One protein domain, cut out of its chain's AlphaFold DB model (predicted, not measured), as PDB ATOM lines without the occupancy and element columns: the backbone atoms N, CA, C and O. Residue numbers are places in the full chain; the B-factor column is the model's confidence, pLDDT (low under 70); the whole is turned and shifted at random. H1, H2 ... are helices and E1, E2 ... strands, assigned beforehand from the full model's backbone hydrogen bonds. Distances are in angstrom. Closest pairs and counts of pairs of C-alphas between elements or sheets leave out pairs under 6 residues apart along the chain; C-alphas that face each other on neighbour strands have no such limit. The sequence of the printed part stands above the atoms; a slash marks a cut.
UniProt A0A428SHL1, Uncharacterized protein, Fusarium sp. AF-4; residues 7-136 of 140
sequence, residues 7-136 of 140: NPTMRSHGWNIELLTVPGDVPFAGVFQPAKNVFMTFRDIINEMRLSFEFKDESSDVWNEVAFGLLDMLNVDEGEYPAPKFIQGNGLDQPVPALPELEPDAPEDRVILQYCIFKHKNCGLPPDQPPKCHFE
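AT A GLANCE: This is residues 7 to 136 of the 140 residues of an uncharacterized protein of Fusarium sp. AF-4 (UniProt A0A428SHL1). Picture a strongly twisted sheet of four strands, its long strands E4 and E3 side by side and a short hairpin of E1 and E2 completing it beside E4, with the longest helix, H2, by one part of the sheet and the short end helix H5 over E4 and E3. Long loops make much of the rest: residues 75 to 88 fold back from the end of E3 and pair briefly with it, and residues 94 to 111 swing far out before E4; at the other end of the long axis residues 51 to 61 stick out. The printed part has 130 residues, with five named helices and four named strands in the order H1 E1 E2 H2 H3 E3 H4 E4 H5; the sheet order is E2 E1 E4 E3, mixed. The class is mixed, helices and strands, though under half of the residues, 55, are in named elements. The whole is compact, with a radius of gyration of the C-alphas of 14.9 A and spans of 46 by 34 by 29 A.

HOW THE PARTS SIT: Begin at the inner strands E1, residues 17 to 20, and E4, residues 112 to 119: they are parallel neighbours at 39 degrees, with N 18 and O 113 2.9 A apart, within hydrogen-bond range. On the other side of E4 look for edge strand E3, residues 66 to 74, antiparallel to it at 156 degrees; N 69 and O 116 are 2.9 A apart. The other edge strand is E2, residues 29 to 31, which forms a hairpin with E1 at 162 degrees; N 19 and O 29 are 2.9 A apart. Residues 86 to 87 pair with 68 to 69 of E3, antiparallel. H2, residues 42 to 52, is on the sheet at a height of 8.4 A, only just over E1 with 3 C-alphas, and it only just stands up from the sheet, rising 40.3 degrees. E2, H2, E3 and H3, residues 62 to 65, make a split strand-helix-strand unit, two strands running the same way with helices between them along the chain and E1 and E4 between them in the sheet; its crossover is right-handed. H2 touches H4, residues 89 to 93, closest at the C-alphas of Phe 42 and Leu 92, 4.8 A. H5, residues 131 to 136, is on the sheet at a height of 9.4 A, only just over E4 and E3 with 3 C-alphas each, and runs slantwise to the strands at 52 degrees to E3 on the local plane. H1, residues 8 to 12, only grazes the sheet, as do H3 and H4. H2 and H5 are apart. Every O i to N i+4 pair is within hydrogen-bond range in H1, H2 and H5; H4 has 0 of 1, but 2 of 2 O i to N i+3 pairs, and H3 is too short for an i+4 pair.

IN THESE COORDINATES: Find C-alpha 66 at (-13.174, 10.257, -41.343); from there E3 runs 23.5 A to C-alpha 74. E4 covers 22.6 A, E1 10.0 A and E2 7.3 A. H2 runs 15.6 A; H1 measures 6.4 A from C-alpha 8 at (-6.558, 5.558, -65.695), H3 5.2 A and H4 8.3 A. H5 runs 8.9 A and ends at C-alpha 136, (-28.649, 12.256, -43.250).

THE WHOLE: The C-alphas farthest apart are those of Ser 59 and Asp 105, 47.3 A. The printed part has no cut. Look for long links from E3 to H4, H4 to E4 and E4 to H5. Residues 51 to 61, of which 51 to 52 belong to H2, stand free. The mean pLDDT of the printed part is 86.8, and residues 55 to 60 are under 70.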
ATOM      1  N   ASN A   7      -2.941   3.190 -68.052       87.31
ATOM      2  CA  ASN A   7      -3.883   4.293 -68.198       87.31
ATOM      3  C   ASN A   7      -4.867   4.336 -67.003       87.31
ATOM      4  O   ASN A   7      -4.947   3.371 -66.235       87.31
ATOM      5  N   PRO A   8      -5.618   5.436 -66.811       83.31
ATOM      6  CA  PRO A   8      -6.558   5.558 -65.695       83.31
ATOM      7  C   PRO A   8      -7.591   4.424 -65.607       83.31
ATOM      8  O   PRO A   8      -7.849   3.931 -64.514       83.31
ATOM      9  N   THR A   9      -8.119   3.953 -66.739       84.94
ATOM     10  CA  THR A   9      -9.089   2.845 -66.797       84.94
ATOM     11  C   THR A   9      -8.469   1.511 -66.378       84.94
ATOM     12  O   THR A   9      -9.057   0.752 -65.618       84.94
ATOM     13  N   MET A  10      -7.244   1.226 -66.822       85.50
ATOM     14  CA  MET A  10      -6.506   0.035 -66.392       85.50
ATOM     15  C   MET A  10      -6.243   0.062 -64.884       85.50
ATOM     16  O   MET A  10      -6.235  -0.988 -64.251       85.50
ATOM     17  N   ARG A  11      -6.036   1.253 -64.305       86.25
ATOM     18  CA  ARG A  11      -5.857   1.411 -62.860       86.25
ATOM     19  C   ARG A  11      -7.143   1.109 -62.095       86.25
ATOM     20  O   ARG A  11      -7.074   0.345 -61.141       86.25
ATOM     21  N   SER A  12      -8.287   1.657 -62.513       87.00
ATOM     22  CA  SER A  12      -9.565   1.376 -61.842       87.00
ATOM     23  C   SER A  12      -9.962  -0.097 -61.949       87.00
ATOM     24  O   SER A  12     -10.527  -0.661 -61.018       87.00
ATOM     25  N   HIS A  13      -9.570  -0.776 -63.032       87.38
ATOM     26  CA  HIS A  13      -9.738  -2.226 -63.155       87.38
ATOM     27  C   HIS A  13      -8.890  -3.055 -62.172       87.38
ATOM     28  O   HIS A  13      -9.148  -4.243 -61.983       87.38
ATOM     29  N   GLY A  14      -7.885  -2.454 -61.533       88.56
ATOM     30  CA  GLY A  14      -7.099  -3.110 -60.491       88.56
ATOM     31  C   GLY A  14      -7.744  -3.066 -59.107       88.56
ATOM     32  O   GLY A  14      -7.263  -3.743 -58.206       88.56
ATOM     33  N   TRP A  15      -8.795  -2.270 -58.906       92.88
ATOM     34  CA  TRP A  15      -9.427  -2.109 -57.599       92.88
ATOM     35  C   TRP A  15     -10.509  -3.159 -57.372       92.88
ATOM     36  O   TRP A  15     -11.260  -3.502 -58.287       92.88
ATOM     37  N   ASN A  16     -10.591  -3.636 -56.133       93.06
ATOM     38  CA  ASN A  16     -11.716  -4.422 -55.624       93.06
ATOM     39  C   ASN A  16     -12.360  -3.772 -54.386       93.06
ATOM     40  O   ASN A  16     -13.406  -4.215 -53.920       93.06
ATOM     41  N   ILE A  17     -11.773  -2.676 -53.898       95.00
ATOM     42  CA  ILE A  17     -12.376  -1.747 -52.950       95.00
ATOM     43  C   ILE A  17     -12.416  -0.380 -53.629       95.00
ATOM     44  O   ILE A  17     -11.373   0.218 -53.906       95.00
ATOM     45  N   GLU A  18     -13.615   0.111 -53.905       95.81
ATOM     46  CA  GLU A  18     -13.851   1.402 -54.545       95.81
ATOM     47  C   GLU A  18     -14.281   2.445 -53.516       95.81
ATOM     48  O   GLU A  18     -15.069   2.167 -52.608       95.81
ATOM     49  N   LEU A  19     -13.749   3.658 -53.662       95.56
ATOM     50  CA  LEU A  19     -13.957   4.764 -52.738       95.56
ATOM     51  C   LEU A  19     -14.731   5.884 -53.435       95.56
ATOM     52  O   LEU A  19     -14.295   6.431 -54.452       95.56
ATOM     53  N   LEU A  20     -15.879   6.235 -52.862       95.00
ATOM     54  CA  LEU A  20     -16.801   7.249 -53.359       95.00
ATOM     55  C   LEU A  20     -16.932   8.384 -52.339       95.00
ATOM     56  O   LEU A  20     -16.758   8.175 -51.143       95.00
ATOM     57  N   THR A  21     -17.278   9.585 -52.794       89.75
ATOM     58  CA  THR A  21     -17.677  10.704 -51.914       89.75
ATOM     59  C   THR A  21     -19.192  10.894 -51.873       89.75
ATOM     60  O   THR A  21     -19.716  11.499 -50.938       89.75
ATOM     61  N   VAL A  22     -19.897  10.381 -52.884       86.06
ATOM     62  CA  VAL A  22     -21.350  10.468 -53.040       86.06
ATOM     63  C   VAL A  22     -21.879   9.117 -53.536       86.06
ATOM     64  O   VAL A  22     -21.283   8.531 -54.442       86.06
ATOM     65  N   PRO A  23     -22.991   8.601 -52.978       83.19
ATOM     66  CA  PRO A  23     -23.599   7.366 -53.464       83.19
ATOM     67  C   PRO A  23     -23.996   7.440 -54.943       83.19
ATOM     68  O   PRO A  23     -24.671   8.383 -55.354       83.19
ATOM     69  N   GLY A  24     -23.617   6.422 -55.721       81.12
ATOM     70  CA  GLY A  24     -23.938   6.308 -57.148       81.12
ATOM     71  C   GLY A  24     -23.066   7.149 -58.089       81.12
ATOM     72  O   GLY A  24     -23.344   7.177 -59.286       81.12
ATOM     73  N   ASP A  25     -22.043   7.832 -57.571       87.38
ATOM     74  CA  ASP A  25     -21.067   8.565 -58.385       87.38
ATOM     75  C   ASP A  25     -19.896   7.663 -58.827       87.38
ATOM     76  O   ASP A  25     -19.764   6.518 -58.393       87.38
ATOM     77  N   VAL A  26     -19.030   8.172 -59.703       88.94
ATOM     78  CA  VAL A  26     -17.809   7.467 -60.113       88.94
ATOM     79  C   VAL A  26     -16.822   7.418 -58.937       88.94
ATOM     80  O   VAL A  26     -16.580   8.453 -58.307       88.94
ATOM     81  N   PRO A  27     -16.195   6.260 -58.648       93.00
ATOM     82  CA  PRO A  27     -15.156   6.173 -57.628       93.00
ATOM     83  C   PRO A  27     -14.023   7.163 -57.904       93.00
ATOM     84  O   PRO A  27     -13.458   7.195 -59.000       93.00
ATOM     85  N   PHE A  28     -13.661   7.963 -56.902       91.50
ATOM     86  CA  PHE A  28     -12.553   8.915 -57.030       91.50
ATOM     87  C   PHE A  28     -11.196   8.248 -56.763       91.50
ATOM     88  O   PHE A  28     -10.157   8.746 -57.200       91.50
ATOM     89  N   ALA A  29     -11.207   7.126 -56.040       93.50
ATOM     90  CA  ALA A  29     -10.044   6.325 -55.693       93.50
ATOM     91  C   ALA A  29     -10.451   4.861 -55.455       93.50
ATOM     92  O   ALA A  29     -11.632   4.520 -55.403       93.50
ATOM     93  N   GLY A  30      -9.458   3.998 -55.271       94.12
ATOM     94  CA  GLY A  30      -9.675   2.613 -54.884       94.12
ATOM     95  C   GLY A  30      -8.372   1.918 -54.524       94.12
ATOM     96  O   GLY A  30      -7.277   2.421 -54.801       94.12
ATOM     97  N   VAL A  31      -8.503   0.761 -53.885       93.50
ATOM     98  CA  VAL A  31      -7.384  -0.097 -53.492       93.50
ATOM     99  C   VAL A  31      -7.648  -1.540 -53.905       93.50
ATOM    100  O   VAL A  31      -8.782  -1.943 -54.177       93.50
ATOM    101  N   PHE A  32      -6.569  -2.314 -53.972       91.94
ATOM    102  CA  PHE A  32      -6.639  -3.759 -54.119       91.94
ATOM    103  C   PHE A  32      -6.347  -4.421 -52.775       91.94
ATOM    104  O   PHE A  32      -5.271  -4.214 -52.210       91.94
ATOM    105  N   GLN A  33      -7.281  -5.236 -52.297       91.19
ATOM    106  CA  GLN A  33      -7.120  -6.080 -51.123       91.19
ATOM    107  C   GLN A  33      -7.066  -7.553 -51.552       91.19
ATOM    108  O   GLN A  33      -8.050  -8.061 -52.092       91.19
ATOM    109  N   PRO A  34      -5.953  -8.272 -51.327       88.38
ATOM    110  CA  PRO A  34      -5.860  -9.675 -51.705       88.38
ATOM    111  C   PRO A  34      -6.779 -10.558 -50.848       88.38
ATOM    112  O   PRO A  34      -7.011 -10.289 -49.671       88.38
ATOM    113  N   ALA A  35      -7.226 -11.678 -51.422       87.50
ATOM    114  CA  ALA A  35      -8.049 -12.677 -50.731       87.50
ATOM    115  C   ALA A  35      -7.323 -13.370 -49.560       87.50
ATOM    116  O   ALA A  35      -7.944 -13.905 -48.642       87.50
ATOM    117  N   LYS A  36      -5.985 -13.390 -49.597       86.50
ATOM    118  CA  LYS A  36      -5.111 -14.035 -48.610       86.50
ATOM    119  C   LYS A  36      -4.090 -13.035 -48.091       86.50
ATOM    120  O   LYS A  36      -3.666 -12.145 -48.822       86.50
ATOM    121  N   ASN A  37      -3.632 -13.252 -46.858       84.06
ATOM    122  CA  ASN A  37      -2.651 -12.396 -46.182       84.06
ATOM    123  C   ASN A  37      -3.117 -10.937 -46.078       84.06
ATOM    124  O   ASN A  37      -2.386 -10.016 -46.422       84.06
ATOM    125  N   VAL A  38      -4.348 -10.738 -45.615       84.75
ATOM    126  CA  VAL A  38      -4.906  -9.412 -45.350       84.75
ATOM    127  C   VAL A  38      -4.146  -8.738 -44.209       84.75
ATOM    128  O   VAL A  38      -4.116  -9.253 -43.093       84.75
ATOM    129  N   PHE A  39      -3.556  -7.577 -44.490       86.94
ATOM    130  CA  PHE A  39      -2.889  -6.736 -43.489       86.94
ATOM    131  C   PHE A  39      -3.330  -5.269 -43.542       86.94
ATOM    132  O   PHE A  39      -3.150  -4.559 -42.560       86.94
ATOM    133  N   MET A  40      -3.901  -4.815 -44.663       94.94
ATOM    134  CA  MET A  40      -4.338  -3.429 -44.825       94.94
ATOM    135  C   MET A  40      -5.581  -3.154 -43.980       94.94
ATOM    136  O   MET A  40      -6.577  -3.877 -44.076       94.94
ATOM    137  N   THR A  41      -5.524  -2.092 -43.186       96.06
ATOM    138  CA  THR A  41      -6.631  -1.588 -42.368       96.06
ATOM    139  C   THR A  41      -7.300  -0.376 -43.017       96.06
ATOM    140  O   THR A  41      -6.740   0.264 -43.910       96.06
ATOM    141  N   PHE A  42      -8.500  -0.013 -42.559       95.94
ATOM    142  CA  PHE A  42      -9.138   1.237 -42.999       95.94
ATOM    143  C   PHE A  42      -8.320   2.472 -42.579       95.94
ATOM    144  O   PHE A  42      -8.309   3.484 -43.281       95.94
ATOM    145  N   ARG A  43      -7.588   2.380 -41.462       95.38
ATOM    146  CA  ARG A  43      -6.632   3.395 -41.011       95.38
ATOM    147  C   ARG A  43      -5.504   3.591 -42.018       95.38
ATOM    148  O   ARG A  43      -5.138   4.734 -42.276       95.38
ATOM    149  N   ASP A  44      -4.987   2.515 -42.606       95.25
ATOM    150  CA  ASP A  44      -3.938   2.603 -43.627       95.25
ATOM    151  C   ASP A  44      -4.431   3.342 -44.875       95.25
ATOM    152  O   ASP A  44      -3.719   4.202 -45.390       95.25
ATOM    153  N   ILE A  45      -5.679   3.102 -45.303       94.88
ATOM    154  CA  ILE A  45      -6.300   3.852 -46.409       94.88
ATOM    155  C   ILE A  45      -6.371   5.352 -46.076       94.88
ATOM    156  O   ILE A  45      -6.026   6.186 -46.913       94.88
ATOM    157  N   ILE A  46      -6.780   5.720 -44.855       93.06
ATOM    158  CA  ILE A  46      -6.794   7.126 -44.412       93.06
ATOM    159  C   ILE A  46      -5.391   7.732 -44.421       93.06
ATOM    160  O   ILE A  46      -5.214   8.849 -44.903       93.06
ATOM    161  N   ASN A  47      -4.402   7.013 -43.893       91.75
ATOM    162  CA  ASN A  47      -3.025   7.490 -43.848       91.75
ATOM    163  C   ASN A  47      -2.474   7.739 -45.258       91.75
ATOM    164  O   ASN A  47      -1.834   8.764 -45.478       91.75
ATOM    165  N   GLU A  48      -2.777   6.868 -46.222       91.69
ATOM    166  CA  GLU A  48      -2.383   7.062 -47.620       91.69
ATOM    167  C   GLU A  48      -3.090   8.271 -48.256       91.69
ATOM    168  O   GLU A  48      -2.457   9.098 -48.918       91.69
ATOM    169  N   MET A  49      -4.394   8.445 -48.004       89.31
ATOM    170  CA  MET A  49      -5.112   9.644 -48.447       89.31
ATOM    171  C   MET A  49      -4.491  10.910 -47.849       89.31
ATOM    172  O   MET A  49      -4.320  11.899 -48.557       89.31
ATOM    173  N   ARG A  50      -4.077  10.876 -46.580       87.75
ATOM    174  CA  ARG A  50      -3.404  12.007 -45.937       87.75
ATOM    175  C   ARG A  50      -2.116  12.422 -46.637       87.75
ATOM    176  O   ARG A  50      -1.822  13.610 -46.689       87.75
ATOM    177  N   LEU A  51      -1.377  11.479 -47.211       86.88
ATOM    178  CA  LEU A  51      -0.184  11.795 -48.001       86.88
ATOM    179  C   LEU A  51      -0.524  12.419 -49.362       86.88
ATOM    180  O   LEU A  51       0.302  13.118 -49.943       86.88
ATOM    181  N   SER A  52      -1.735  12.171 -49.867       84.94
ATOM    182  CA  SER A  52      -2.183  12.597 -51.196       84.94
ATOM    183  C   SER A  52      -2.930  13.936 -51.209       84.94
ATOM    184  O   SER A  52      -3.107  14.518 -52.280       84.94
ATOM    185  N   PHE A  53      -3.377  14.436 -50.051       81.31
ATOM    186  CA  PHE A  53      -4.182  15.656 -49.943       81.31
ATOM    187  C   PHE A  53      -3.618  16.630 -48.904       81.31
ATOM    188  O   PHE A  53      -3.477  16.296 -47.732       81.31
ATOM    189  N   GLU A  54      -3.381  17.874 -49.321       72.88
ATOM    190  CA  GLU A  54      -2.991  18.965 -48.424       72.88
ATOM    191  C   GLU A  54      -4.232  19.718 -47.918       72.88
ATOM    192  O   GLU A  54      -4.976  20.319 -48.700       72.88
ATOM    193  N   PHE A  55      -4.438  19.744 -46.599       69.12
ATOM    194  CA  PHE A  55      -5.455  20.585 -45.967       69.12
ATOM    195  C   PHE A  55      -4.803  21.848 -45.400       69.12
ATOM    196  O   PHE A  55      -3.878  21.776 -44.598       69.12
ATOM    197  N   LYS A  56      -5.300  23.024 -45.807       63.47
ATOM    198  CA  LYS A  56      -4.731  24.329 -45.409       63.47
ATOM    199  C   LYS A  56      -4.768  24.588 -43.896       63.47
ATOM    200  O   LYS A  56      -3.943  25.351 -43.412       63.47
ATOM    201  N   ASP A  57      -5.666  23.912 -43.178       61.00
ATOM    202  CA  ASP A  57      -5.851  24.009 -41.729       61.00
ATOM    203  C   ASP A  57      -5.734  22.614 -41.078       61.00
ATOM    204  O   ASP A  57      -6.688  22.123 -40.474       61.00
ATOM    205  N   GLU A  58      -4.584  21.934 -41.220       58.41
ATOM    206  CA  GLU A  58      -4.266  20.680 -40.500       58.41
ATOM    207  C   GLU A  58      -4.133  20.899 -38.968       58.41
ATOM    208  O   GLU A  58      -3.133  20.556 -38.340       58.41
ATOM    209  N   SER A  59      -5.155  21.447 -38.304       56.44
ATOM    210  CA  SER A  59      -5.388  21.102 -36.900       56.44
ATOM    211  C   SER A  59      -5.771  19.621 -36.881       56.44
ATOM    212  O   SER A  59      -6.704  19.228 -37.578       56.44
ATOM    213  N   SER A  60      -5.020  18.805 -36.148       60.50
ATOM    214  CA  SER A  60      -4.790  17.360 -36.329       60.50
ATOM    215  C   SER A  60      -5.987  16.388 -36.323       60.50
ATOM    216  O   SER A  60      -5.767  15.178 -36.294       60.50
ATOM    217  N   ASP A  61      -7.232  16.858 -36.376       71.50
ATOM    218  CA  ASP A  61      -8.413  16.062 -36.025       71.50
ATOM    219  C   ASP A  61      -9.294  15.668 -37.220       71.50
ATOM    220  O   ASP A  61     -10.049  14.703 -37.124       71.50
ATOM    221  N   VAL A  62      -9.162  16.321 -38.382       80.25
ATOM    222  CA  VAL A  62     -10.043  16.052 -39.541       80.25
ATOM    223  C   VAL A  62      -9.959  14.597 -40.006       80.25
ATOM    224  O   VAL A  62     -10.986  13.988 -40.290       80.25
ATOM    225  N   TRP A  63      -8.756  14.023 -40.031       85.69
ATOM    226  CA  TRP A  63      -8.537  12.631 -40.432       85.69
ATOM    227  C   TRP A  63      -9.044  11.612 -39.403       85.69
ATOM    228  O   TRP A  63      -9.363  10.485 -39.770       85.69
ATOM    229  N   ASN A  64      -9.165  12.008 -38.131       83.50
ATOM    230  CA  ASN A  64      -9.761  11.173 -37.085       83.50
ATOM    231  C   ASN A  64     -11.295  11.167 -37.148       83.50
ATOM    232  O   ASN A  64     -11.924  10.247 -36.633       83.50
ATOM    233  N   GLU A  65     -11.883  12.175 -37.795       87.38
ATOM    234  CA  GLU A  65     -13.320  12.287 -38.061       87.38
ATOM    235  C   GLU A  65     -13.730  11.625 -39.387       87.38
ATOM    236  O   GLU A  65     -14.886  11.717 -39.786       87.38
ATOM    237  N   VAL A  66     -12.816  10.974 -40.113       90.44
ATOM    238  CA  VAL A  66     -13.174  10.257 -41.343       90.44
ATOM    239  C   VAL A  66     -13.845   8.929 -41.001       90.44
ATOM    240  O   VAL A  66     -13.368   8.164 -40.160       90.44
ATOM    241  N   ALA A  67     -14.945   8.650 -41.695       93.00
ATOM    242  CA  ALA A  67     -15.669   7.396 -41.615       93.00
ATOM    243  C   ALA A  67     -15.886   6.786 -43.003       93.00
ATOM    244  O   ALA A  67     -15.879   7.482 -44.023       93.00
ATOM    245  N   PHE A  68     -16.115   5.475 -43.008       95.12
ATOM    246  CA  PHE A  68     -16.498   4.705 -44.183       95.12
ATOM    247  C   PHE A  68     -17.908   4.161 -43.990       95.12
ATOM    248  O   PHE A  68     -18.240   3.640 -42.924       95.12
ATOM    249  N   GLY A  69     -18.733   4.256 -45.025       94.00
ATOM    250  CA  GLY A  69     -20.047   3.627 -45.082       94.00
ATOM    251  C   GLY A  69     -20.130   2.722 -46.298       94.00
ATOM    252  O   GLY A  69     -19.935   3.202 -47.411       94.00
ATOM    253  N   LEU A  70     -20.409   1.437 -46.100       94.19
ATOM    254  CA  LEU A  70     -20.635   0.496 -47.191       94.19
ATOM    255  C   LEU A  70     -21.896   0.914 -47.952       94.19
ATOM    256  O   LEU A  70     -22.969   1.058 -47.360       94.19
ATOM    257  N   LEU A  71     -21.744   1.144 -49.250       92.56
ATOM    258  CA  LEU A  71     -22.827   1.520 -50.150       92.56
ATOM    259  C   LEU A  71     -23.358   0.321 -50.916       92.56
ATOM    260  O   LEU A  71     -24.572   0.156 -50.997       92.56
ATOM    261  N   ASP A  72     -22.450  -0.481 -51.472       92.62
ATOM    262  CA  ASP A  72     -22.808  -1.588 -52.346       92.62
ATOM    263  C   ASP A  72     -21.773  -2.717 -52.295       92.62
ATOM    264  O   ASP A  72     -20.599  -2.514 -51.956       92.62
ATOM    265  N   MET A  73     -22.243  -3.910 -52.643       93.31
ATOM    266  CA  MET A  73     -21.480  -5.138 -52.793       93.31
ATOM    267  C   MET A  73     -21.790  -5.698 -54.180       93.31
ATOM    268  O   MET A  73     -22.819  -6.333 -54.399       93.31
ATOM    269  N   LEU A  74     -20.907  -5.431 -55.139       92.44
ATOM    270  CA  LEU A  74     -21.109  -5.846 -56.521       92.44
ATOM    271  C   LEU A  74     -20.590  -7.268 -56.713       92.44
ATOM    272  O   LEU A  74     -19.461  -7.580 -56.330       92.44
ATOM    273  N   ASN A  75     -21.414  -8.106 -57.346       91.69
ATOM    274  CA  ASN A  75     -21.096  -9.491 -57.707       91.69
ATOM    275  C   ASN A  75     -20.706 -10.394 -56.521       91.69
ATOM    276  O   ASN A  75     -20.025 -11.400 -56.705       91.69
ATOM    277  N   VAL A  76     -21.138 -10.059 -55.301       90.50
ATOM    278  CA  VAL A  76     -20.898 -10.868 -54.100       90.50
ATOM    279  C   VAL A  76     -22.072 -10.787 -53.138       90.50
ATOM    280  O   VAL A  76     -22.702  -9.741 -52.997       90.50
ATOM    281  N   ASP A  77     -22.360 -11.903 -52.475       86.69
ATOM    282  CA  ASP A  77     -23.428 -11.991 -51.487       86.69
ATOM    283  C   ASP A  77     -22.928 -11.609 -50.085       86.69
ATOM    284  O   ASP A  77     -21.898 -12.103 -49.614       86.69
ATOM    285  N   GLU A  78     -23.679 -10.744 -49.397       84.44
ATOM    286  CA  GLU A  78     -23.369 -10.295 -48.032       84.44
ATOM    287  C   GLU A  78     -23.342 -11.459 -47.025       84.44
ATOM    288  O   GLU A  78     -22.565 -11.439 -46.069       84.44
ATOM    289  N   GLY A  79     -24.179 -12.481 -47.222       83.69
ATOM    290  CA  GLY A  79     -24.254 -13.653 -46.353       83.69
ATOM    291  C   GLY A  79     -23.030 -14.560 -46.459       83.69
ATOM    292  O   GLY A  79     -22.672 -15.215 -45.479       83.69
ATOM    293  N   GLU A  80     -22.369 -14.577 -47.616       84.00
ATOM    294  CA  GLU A  80     -21.128 -15.325 -47.830       84.00
ATOM    295  C   GLU A  80     -19.887 -14.518 -47.425       84.00
ATOM    296  O   GLU A  80     -18.957 -15.070 -46.831       84.00
ATOM    297  N   TYR A  81     -19.886 -13.210 -47.701       85.38
ATOM    298  CA  TYR A  81     -18.757 -12.313 -47.446       85.38
ATOM    299  C   TYR A  81     -19.212 -11.082 -46.658       85.38
ATOM    300  O   TYR A  81     -19.440 -10.020 -47.239       85.38
ATOM    301  N   PRO A  82     -19.322 -11.181 -45.322       87.94
ATOM    302  CA  PRO A  82     -19.775 -10.062 -44.514       87.94
ATOM    303  C   PRO A  82     -18.760  -8.916 -44.560       87.94
ATOM    304  O   PRO A  82     -17.591  -9.076 -44.202       87.94
ATOM    305  N   ALA A  83     -19.230  -7.734 -44.954       91.62
ATOM    306  CA  ALA A  83     -18.453  -6.503 -44.952       91.62
ATOM    307  C   ALA A  83     -18.938  -5.555 -43.837       91.62
ATOM    308  O   ALA A  83     -20.145  -5.445 -43.593       91.62
ATOM    309  N   PRO A  84     -18.034  -4.845 -43.137       92.12
ATOM    310  CA  PRO A  84     -18.420  -3.828 -42.170       92.12
ATOM    311  C   PRO A  84     -19.276  -2.746 -42.832       92.12
ATOM    312  O   PRO A  84     -18.852  -2.103 -43.786       92.12
ATOM    313  N   LYS A  85     -20.482  -2.516 -42.308       91.75
ATOM    314  CA  LYS A  85     -21.404  -1.525 -42.884       91.75
ATOM    315  C   LYS A  85     -20.952  -0.100 -42.615       91.75
ATOM    316  O   LYS A  85     -21.112   0.767 -43.464       91.75
ATOM    317  N   PHE A  86     -20.388   0.142 -41.440       92.75
ATOM    318  CA  PHE A  86     -19.969   1.464 -41.009       92.75
ATOM    319  C   PHE A  86     -18.691   1.371 -40.173       92.75
ATOM    320  O   PHE A  86     -18.581   0.520 -39.289       92.75
ATOM    321  N   ILE A  87     -17.713   2.224 -40.476       93.56
ATOM    322  CA  ILE A  87     -16.372   2.198 -39.884       93.56
ATOM    323  C   ILE A  87     -15.978   3.616 -39.485       93.56
ATOM    324  O   ILE A  87     -15.968   4.515 -40.319       93.56
ATOM    325  N   GLN A  88     -15.624   3.809 -38.217       91.38
ATOM    326  CA  GLN A  88     -15.189   5.091 -37.654       91.38
ATOM    327  C   GLN A  88     -14.330   4.864 -36.403       91.38
ATOM    328  O   GLN A  88     -14.415   3.806 -35.771       91.38
ATOM    329  N   GLY A  89     -13.544   5.867 -35.999       89.06
ATOM    330  CA  GLY A  89     -12.795   5.845 -34.738       89.06
ATOM    331  C   GLY A  89     -11.909   4.602 -34.599       89.06
ATOM    332  O   GLY A  89     -11.106   4.314 -35.479       89.06
ATOM    333  N   ASN A  90     -12.070   3.838 -33.513       88.62
ATOM    334  CA  ASN A  90     -11.301   2.604 -33.280       88.62
ATOM    335  C   ASN A  90     -11.628   1.485 -34.283       88.62
ATOM    336  O   ASN A  90     -10.831   0.570 -34.463       88.62
ATOM    337  N   GLY A  91     -12.781   1.550 -34.959       91.00
ATOM    338  CA  GLY A  91     -13.117   0.607 -36.025       91.00
ATOM    339  C   GLY A  91     -12.183   0.722 -37.229       91.00
ATOM    340  O   GLY A  91     -12.075  -0.222 -37.997       91.00
ATOM    341  N   LEU A  92     -11.468   1.842 -37.385       93.75
ATOM    342  CA  LEU A  92     -10.525   2.037 -38.487       93.75
ATOM    343  C   LEU A  92      -9.341   1.062 -38.442       93.75
ATOM    344  O   LEU A  92      -8.757   0.773 -39.481       93.75
ATOM    345  N   ASP A  93      -9.007   0.534 -37.266       94.62
ATOM    346  CA  ASP A  93      -7.874  -0.378 -37.098       94.62
ATOM    347  C   ASP A  93      -8.237  -1.825 -37.491       94.62
ATOM    348  O   ASP A  93      -7.389  -2.717 -37.475       94.62
ATOM    349  N   GLN A  94      -9.497  -2.074 -37.866       93.81
ATOM    350  CA  GLN A  94      -9.920  -3.360 -38.406       93.81
ATOM    351  C   GLN A  94      -9.413  -3.543 -39.850       93.81
ATOM    352  O   GLN A  94      -9.284  -2.565 -40.599       93.81
ATOM    353  N   PRO A  95      -9.144  -4.789 -40.271       94.00
ATOM    354  CA  PRO A  95      -8.718  -5.064 -41.633       94.00
ATOM    355  C   PRO A  95      -9.822  -4.739 -42.642       94.00
ATOM    356  O   PRO A  95     -11.009  -4.958 -42.389       94.00
ATOM    357  N   VAL A  96      -9.417  -4.270 -43.819       93.81
ATOM    358  CA  VAL A  96     -10.310  -4.160 -44.975       93.81
ATOM    359  C   VAL A  96     -10.715  -5.578 -45.404       93.81
ATOM    360  O   VAL A  96      -9.839  -6.448 -45.461       93.81
ATOM    361  N   PRO A  97     -12.001  -5.855 -45.689       91.75
ATOM    362  CA  PRO A  97     -12.455  -7.211 -45.988       91.75
ATOM    363  C   PRO A  97     -11.694  -7.852 -47.150       91.75
ATOM    364  O   PRO A  97     -11.534  -7.240 -48.207       91.75
ATOM    365  N   ALA A  98     -11.257  -9.098 -46.957       88.25
ATOM    366  CA  ALA A  98     -10.811  -9.929 -48.065       88.25
ATOM    367  C   ALA A  98     -12.025 -10.316 -48.905       88.25
ATOM    368  O   ALA A  98     -13.001 -10.863 -48.391       88.25
ATOM    369  N   LEU A  99     -11.925 -10.058 -50.202       85.75
ATOM    370  CA  LEU A  99     -12.861 -10.567 -51.188       85.75
ATOM    371  C   LEU A  99     -12.412 -11.951 -51.674       85.75
ATOM    372  O   LEU A  99     -11.229 -12.283 -51.554       85.75
ATOM    373  N   PRO A 100     -13.333 -12.774 -52.196       82.25
ATOM    374  CA  PRO A 100     -12.992 -14.094 -52.702       82.25
ATOM    375  C   PRO A 100     -11.930 -14.054 -53.799       82.25
ATOM    376  O   PRO A 100     -11.871 -13.135 -54.615       82.25
ATOM    377  N   GLU A 101     -11.119 -15.110 -53.848       79.31
ATOM    378  CA  GLU A 101     -10.210 -15.382 -54.961       79.31
ATOM    379  C   GLU A 101     -11.020 -15.987 -56.117       79.31
ATOM    380  O   GLU A 101     -10.994 -17.192 -56.354       79.31
ATOM    381  N   LEU A 102     -11.820 -15.147 -56.772       74.81
ATOM    382  CA  LEU A 102     -12.550 -15.496 -57.985       74.81
ATOM    383  C   LEU A 102     -11.843 -14.849 -59.170       74.81
ATOM    384  O   LEU A 102     -11.682 -13.629 -59.212       74.81
ATOM    385  N   GLU A 103     -11.416 -15.672 -60.127       77.31
ATOM    386  CA  GLU A 103     -11.049 -15.163 -61.443       77.31
ATOM    387  C   GLU A 103     -12.346 -14.789 -62.172       77.31
ATOM    388  O   GLU A 103     -13.189 -15.661 -62.380       77.31
ATOM    389  N   PRO A 104     -12.554 -13.505 -62.498       81.56
ATOM    390  CA  PRO A 104     -13.764 -13.073 -63.176       81.56
ATOM    391  C   PRO A 104     -13.729 -13.523 -64.643       81.56
ATOM    392  O   PRO A 104     -12.703 -13.371 -65.314       81.56
ATOM    393  N   ASP A 105     -14.853 -14.026 -65.157       84.38
ATOM    394  CA  ASP A 105     -14.983 -14.411 -66.568       84.38
ATOM    395  C   ASP A 105     -14.932 -13.177 -67.491       84.38
ATOM    396  O   ASP A 105     -14.326 -13.218 -68.568       84.38
ATOM    397  N   ALA A 106     -15.508 -12.054 -67.045       85.50
ATOM    398  CA  ALA A 106     -15.413 -10.748 -67.690       85.50
ATOM    399  C   ALA A 106     -15.124  -9.611 -66.677       85.50
ATOM    400  O   ALA A 106     -15.397  -9.750 -65.484       85.50
ATOM    401  N   PRO A 107     -14.563  -8.457 -67.098       81.88
ATOM    402  CA  PRO A 107     -14.246  -7.343 -66.192       81.88
ATOM    403  C   PRO A 107     -15.418  -6.830 -65.340       81.88
ATOM    404  O   PRO A 107     -15.183  -6.293 -64.254       81.88
ATOM    405  N   GLU A 108     -16.647  -6.960 -65.832       86.31
ATOM    406  CA  GLU A 108     -17.898  -6.612 -65.158       86.31
ATOM    407  C   GLU A 108     -18.294  -7.581 -64.036       86.31
ATOM    408  O   GLU A 108     -19.004  -7.164 -63.127       86.31
ATOM    409  N   ASP A 109     -17.786  -8.817 -64.043       88.25
ATOM    410  CA  ASP A 109     -18.091  -9.852 -63.041       88.25
ATOM    411  C   ASP A 109     -17.193  -9.750 -61.799       88.25
ATOM    412  O   ASP A 109     -17.288 -10.547 -60.863       88.25
ATOM    413  N   ARG A 110     -16.282  -8.771 -61.775       89.12
ATOM    414  CA  ARG A 110     -15.379  -8.549 -60.646       89.12
ATOM    415  C   ARG A 110     -16.164  -8.260 -59.377       89.12
ATOM    416  O   ARG A 110     -17.067  -7.425 -59.365       89.12
ATOM    417  N   VAL A 111     -15.741  -8.899 -58.294       91.81
ATOM    418  CA  VAL A 111     -16.256  -8.598 -56.963       91.81
ATOM    419  C   VAL A 111     -15.703  -7.261 -56.488       91.81
ATOM    420  O   VAL A 111     -14.485  -7.063 -56.477       91.81
ATOM    421  N   ILE A 112     -16.595  -6.353 -56.095       93.44
ATOM    422  CA  ILE A 112     -16.233  -5.000 -55.663       93.44
ATOM    423  C   ILE A 112     -17.019  -4.631 -54.404       93.44
ATOM    424  O   ILE A 112     -18.235  -4.798 -54.352       93.44
ATOM    425  N   LEU A 113     -16.331  -4.065 -53.408       95.19
ATOM    426  CA  LEU A 113     -16.977  -3.342 -52.309       95.19
ATOM    427  C   LEU A 113     -16.900  -1.844 -52.564       95.19
ATOM    428  O   LEU A 113     -15.811  -1.303 -52.761       95.19
ATOM    429  N   GLN A 114     -18.042  -1.169 -52.494       95.50
ATOM    430  CA  GLN A 114     -18.115   0.279 -52.629       95.50
ATOM    431  C   GLN A 114     -18.299   0.930 -51.264       95.50
ATOM    432  O   GLN A 114     -19.315   0.728 -50.598       95.50
ATOM    433  N   TYR A 115     -17.331   1.750 -50.857       95.94
ATOM    434  CA  TYR A 115     -17.407   2.536 -49.632       95.94
ATOM    435  C   TYR A 115     -17.523   4.025 -49.938       95.94
ATOM    436  O   TYR A 115     -16.731   4.593 -50.685       95.94
ATOM    437  N   CYS A 116     -18.475   4.683 -49.284       94.31
ATOM    438  CA  CYS A 116     -18.510   6.132 -49.180       94.31
ATOM    439  C   CYS A 116     -17.538   6.588 -48.095       94.31
ATOM    440  O   CYS A 116     -17.642   6.132 -46.954       94.31
ATOM    441  N   ILE A 117     -16.641   7.509 -48.432       92.88
ATOM    442  CA  ILE A 117     -15.744   8.184 -47.498       92.88
ATOM    443  C   ILE A 117     -16.290   9.573 -47.226       92.88
ATOM    444  O   ILE A 117     -16.553  10.353 -48.142       92.88
ATOM    445  N   PHE A 118     -16.420   9.903 -45.950       88.31
ATOM    446  CA  PHE A 118     -16.975  11.179 -45.542       88.31
ATOM    447  C   PHE A 118     -16.469  11.585 -44.167       88.31
ATOM    448  O   PHE A 118     -16.014  10.771 -43.364       88.31
ATOM    449  N   LYS A 119     -16.576  12.883 -43.893       87.81
ATOM    450  CA  LYS A 119     -16.336  13.426 -42.564       87.81
ATOM    451  C   LYS A 119     -17.561  13.160 -41.692       87.81
ATOM    452  O   LYS A 119     -18.628  13.711 -41.957       87.81
ATOM    453  N   HIS A 120     -17.399  12.355 -40.652       85.88
ATOM    454  CA  HIS A 120     -18.434  12.040 -39.681       85.88
ATOM    455  C   HIS A 120     -18.249  12.837 -38.395       85.88
ATOM    456  O   HIS A 120     -17.314  12.637 -37.625       85.88
ATOM    457  N   LYS A 121     -19.183  13.758 -38.157       80.44
ATOM    458  CA  LYS A 121     -19.348  14.382 -36.844       80.44
ATOM    459  C   LYS A 121     -20.247  13.491 -36.001       80.44
ATOM    460  O   LYS A 121     -21.161  12.866 -36.536       80.44
ATOM    461  N   ASN A 122     -20.041  13.490 -34.685       77.12
ATOM    462  CA  ASN A 122     -20.872  12.722 -33.764       77.12
ATOM    463  C   ASN A 122     -22.366  13.062 -33.952       77.12
ATOM    464  O   ASN A 122     -22.847  14.094 -33.491       77.12
ATOM    465  N   CYS A 123     -23.080  12.178 -34.647       81.12
ATOM    466  CA  CYS A 123     -24.491  12.335 -34.994       81.12
ATOM    467  C   CYS A 123     -25.443  11.764 -33.927       81.12
ATOM    468  O   CYS A 123     -26.656  11.796 -34.110       81.12
ATOM    469  N   GLY A 124     -24.911  11.211 -32.827       78.44
ATOM    470  CA  GLY A 124     -25.699  10.592 -31.755       78.44
ATOM    471  C   GLY A 124     -26.390   9.275 -32.133       78.44
ATOM    472  O   GLY A 124     -27.104   8.710 -31.305       78.44
ATOM    473  N   LEU A 125     -26.189   8.778 -33.358       83.69
ATOM    474  CA  LEU A 125     -26.740   7.505 -33.817       83.69
ATOM    475  C   LEU A 125     -25.836   6.329 -33.411       83.69
ATOM    476  O   LEU A 125     -24.609   6.446 -33.497       83.69
ATOM    477  N   PRO A 126     -26.423   5.185 -33.022       82.81
ATOM    478  CA  PRO A 126     -25.694   3.933 -32.853       82.81
ATOM    479  C   PRO A 126     -24.941   3.509 -34.133       82.81
ATOM    480  O   PRO A 126     -25.479   3.714 -35.221       82.81
ATOM    481  N   PRO A 127     -23.735   2.910 -34.044       74.12
ATOM    482  CA  PRO A 127     -22.945   2.511 -35.219       74.12
ATOM    483  C   PRO A 127     -23.562   1.407 -36.089       74.12
ATOM    484  O   PRO A 127     -23.109   1.191 -37.207       74.12
ATOM    485  N   ASP A 128     -24.537   0.667 -35.564       80.94
ATOM    486  CA  ASP A 128     -25.263  -0.400 -36.261       80.94
ATOM    487  C   ASP A 128     -26.397   0.135 -37.149       80.94
ATOM    488  O   ASP A 128     -27.025  -0.631 -37.885       80.94
ATOM    489  N   GLN A 129     -26.660   1.445 -37.108       83.31
ATOM    490  CA  GLN A 129     -27.592   2.068 -38.033       83.31
ATOM    491  C   GLN A 129     -27.064   1.993 -39.473       83.31
ATOM    492  O   GLN A 129     -25.855   2.050 -39.711       83.31
ATOM    493  N   PRO A 130     -27.964   1.904 -40.470       82.12
ATOM    494  CA  PRO A 130     -27.563   1.949 -41.867       82.12
ATOM    495  C   PRO A 130     -26.708   3.192 -42.166       82.12
ATOM    496  O   PRO A 130     -27.046   4.283 -41.691       82.12
ATOM    497  N   PRO A 131     -25.669   3.090 -43.017       81.00
ATOM    498  CA  PRO A 131     -24.822   4.228 -43.391       81.00
ATOM    499  C   PRO A 131     -25.616   5.444 -43.867       81.00
ATOM    500  O   PRO A 131     -25.283   6.582 -43.542       81.00
ATOM    501  N   LYS A 132     -26.747   5.200 -44.541       81.50
ATOM    502  CA  LYS A 132     -27.686   6.241 -44.964       81.50
ATOM    503  C   LYS A 132     -28.190   7.125 -43.820       81.50
ATOM    504  O   LYS A 132     -28.260   8.339 -43.982       81.50
ATOM    505  N   CYS A 133     -28.481   6.547 -42.657       81.50
ATOM    506  CA  CYS A 133     -28.915   7.305 -41.485       81.50
ATOM    507  C   CYS A 133     -27.794   8.208 -40.960       81.50
ATOM    508  O   CYS A 133     -28.047   9.350 -40.577       81.50
ATOM    509  N   HIS A 134     -26.547   7.729 -40.995       82.12
ATOM    510  CA  HIS A 134     -25.387   8.542 -40.644       82.12
ATOM    511  C   HIS A 134     -25.151   9.675 -41.653       82.12
ATOM    512  O   HIS A 134     -24.845  10.782 -41.217       82.12
ATOM    513  N   PHE A 135     -25.367   9.454 -42.958       78.38
ATOM    514  CA  PHE A 135     -25.292  10.516 -43.973       78.38
ATOM    515  C   PHE A 135     -26.297  11.644 -43.699       78.38
ATOM    516  O   PHE A 135     -25.921  12.815 -43.647       78.38
ATOM    517  N   GLU A 136     -27.565  11.292 -43.477       77.38
ATOM    518  CA  GLU A 136     -28.649  12.256 -43.250       77.38
ATOM    519  C   GLU A 136     -28.524  12.981 -41.897       77.38
ATOM    520  O   GLU A 136     -28.850  14.164 -41.785       77.38
TER     521      GLU A 136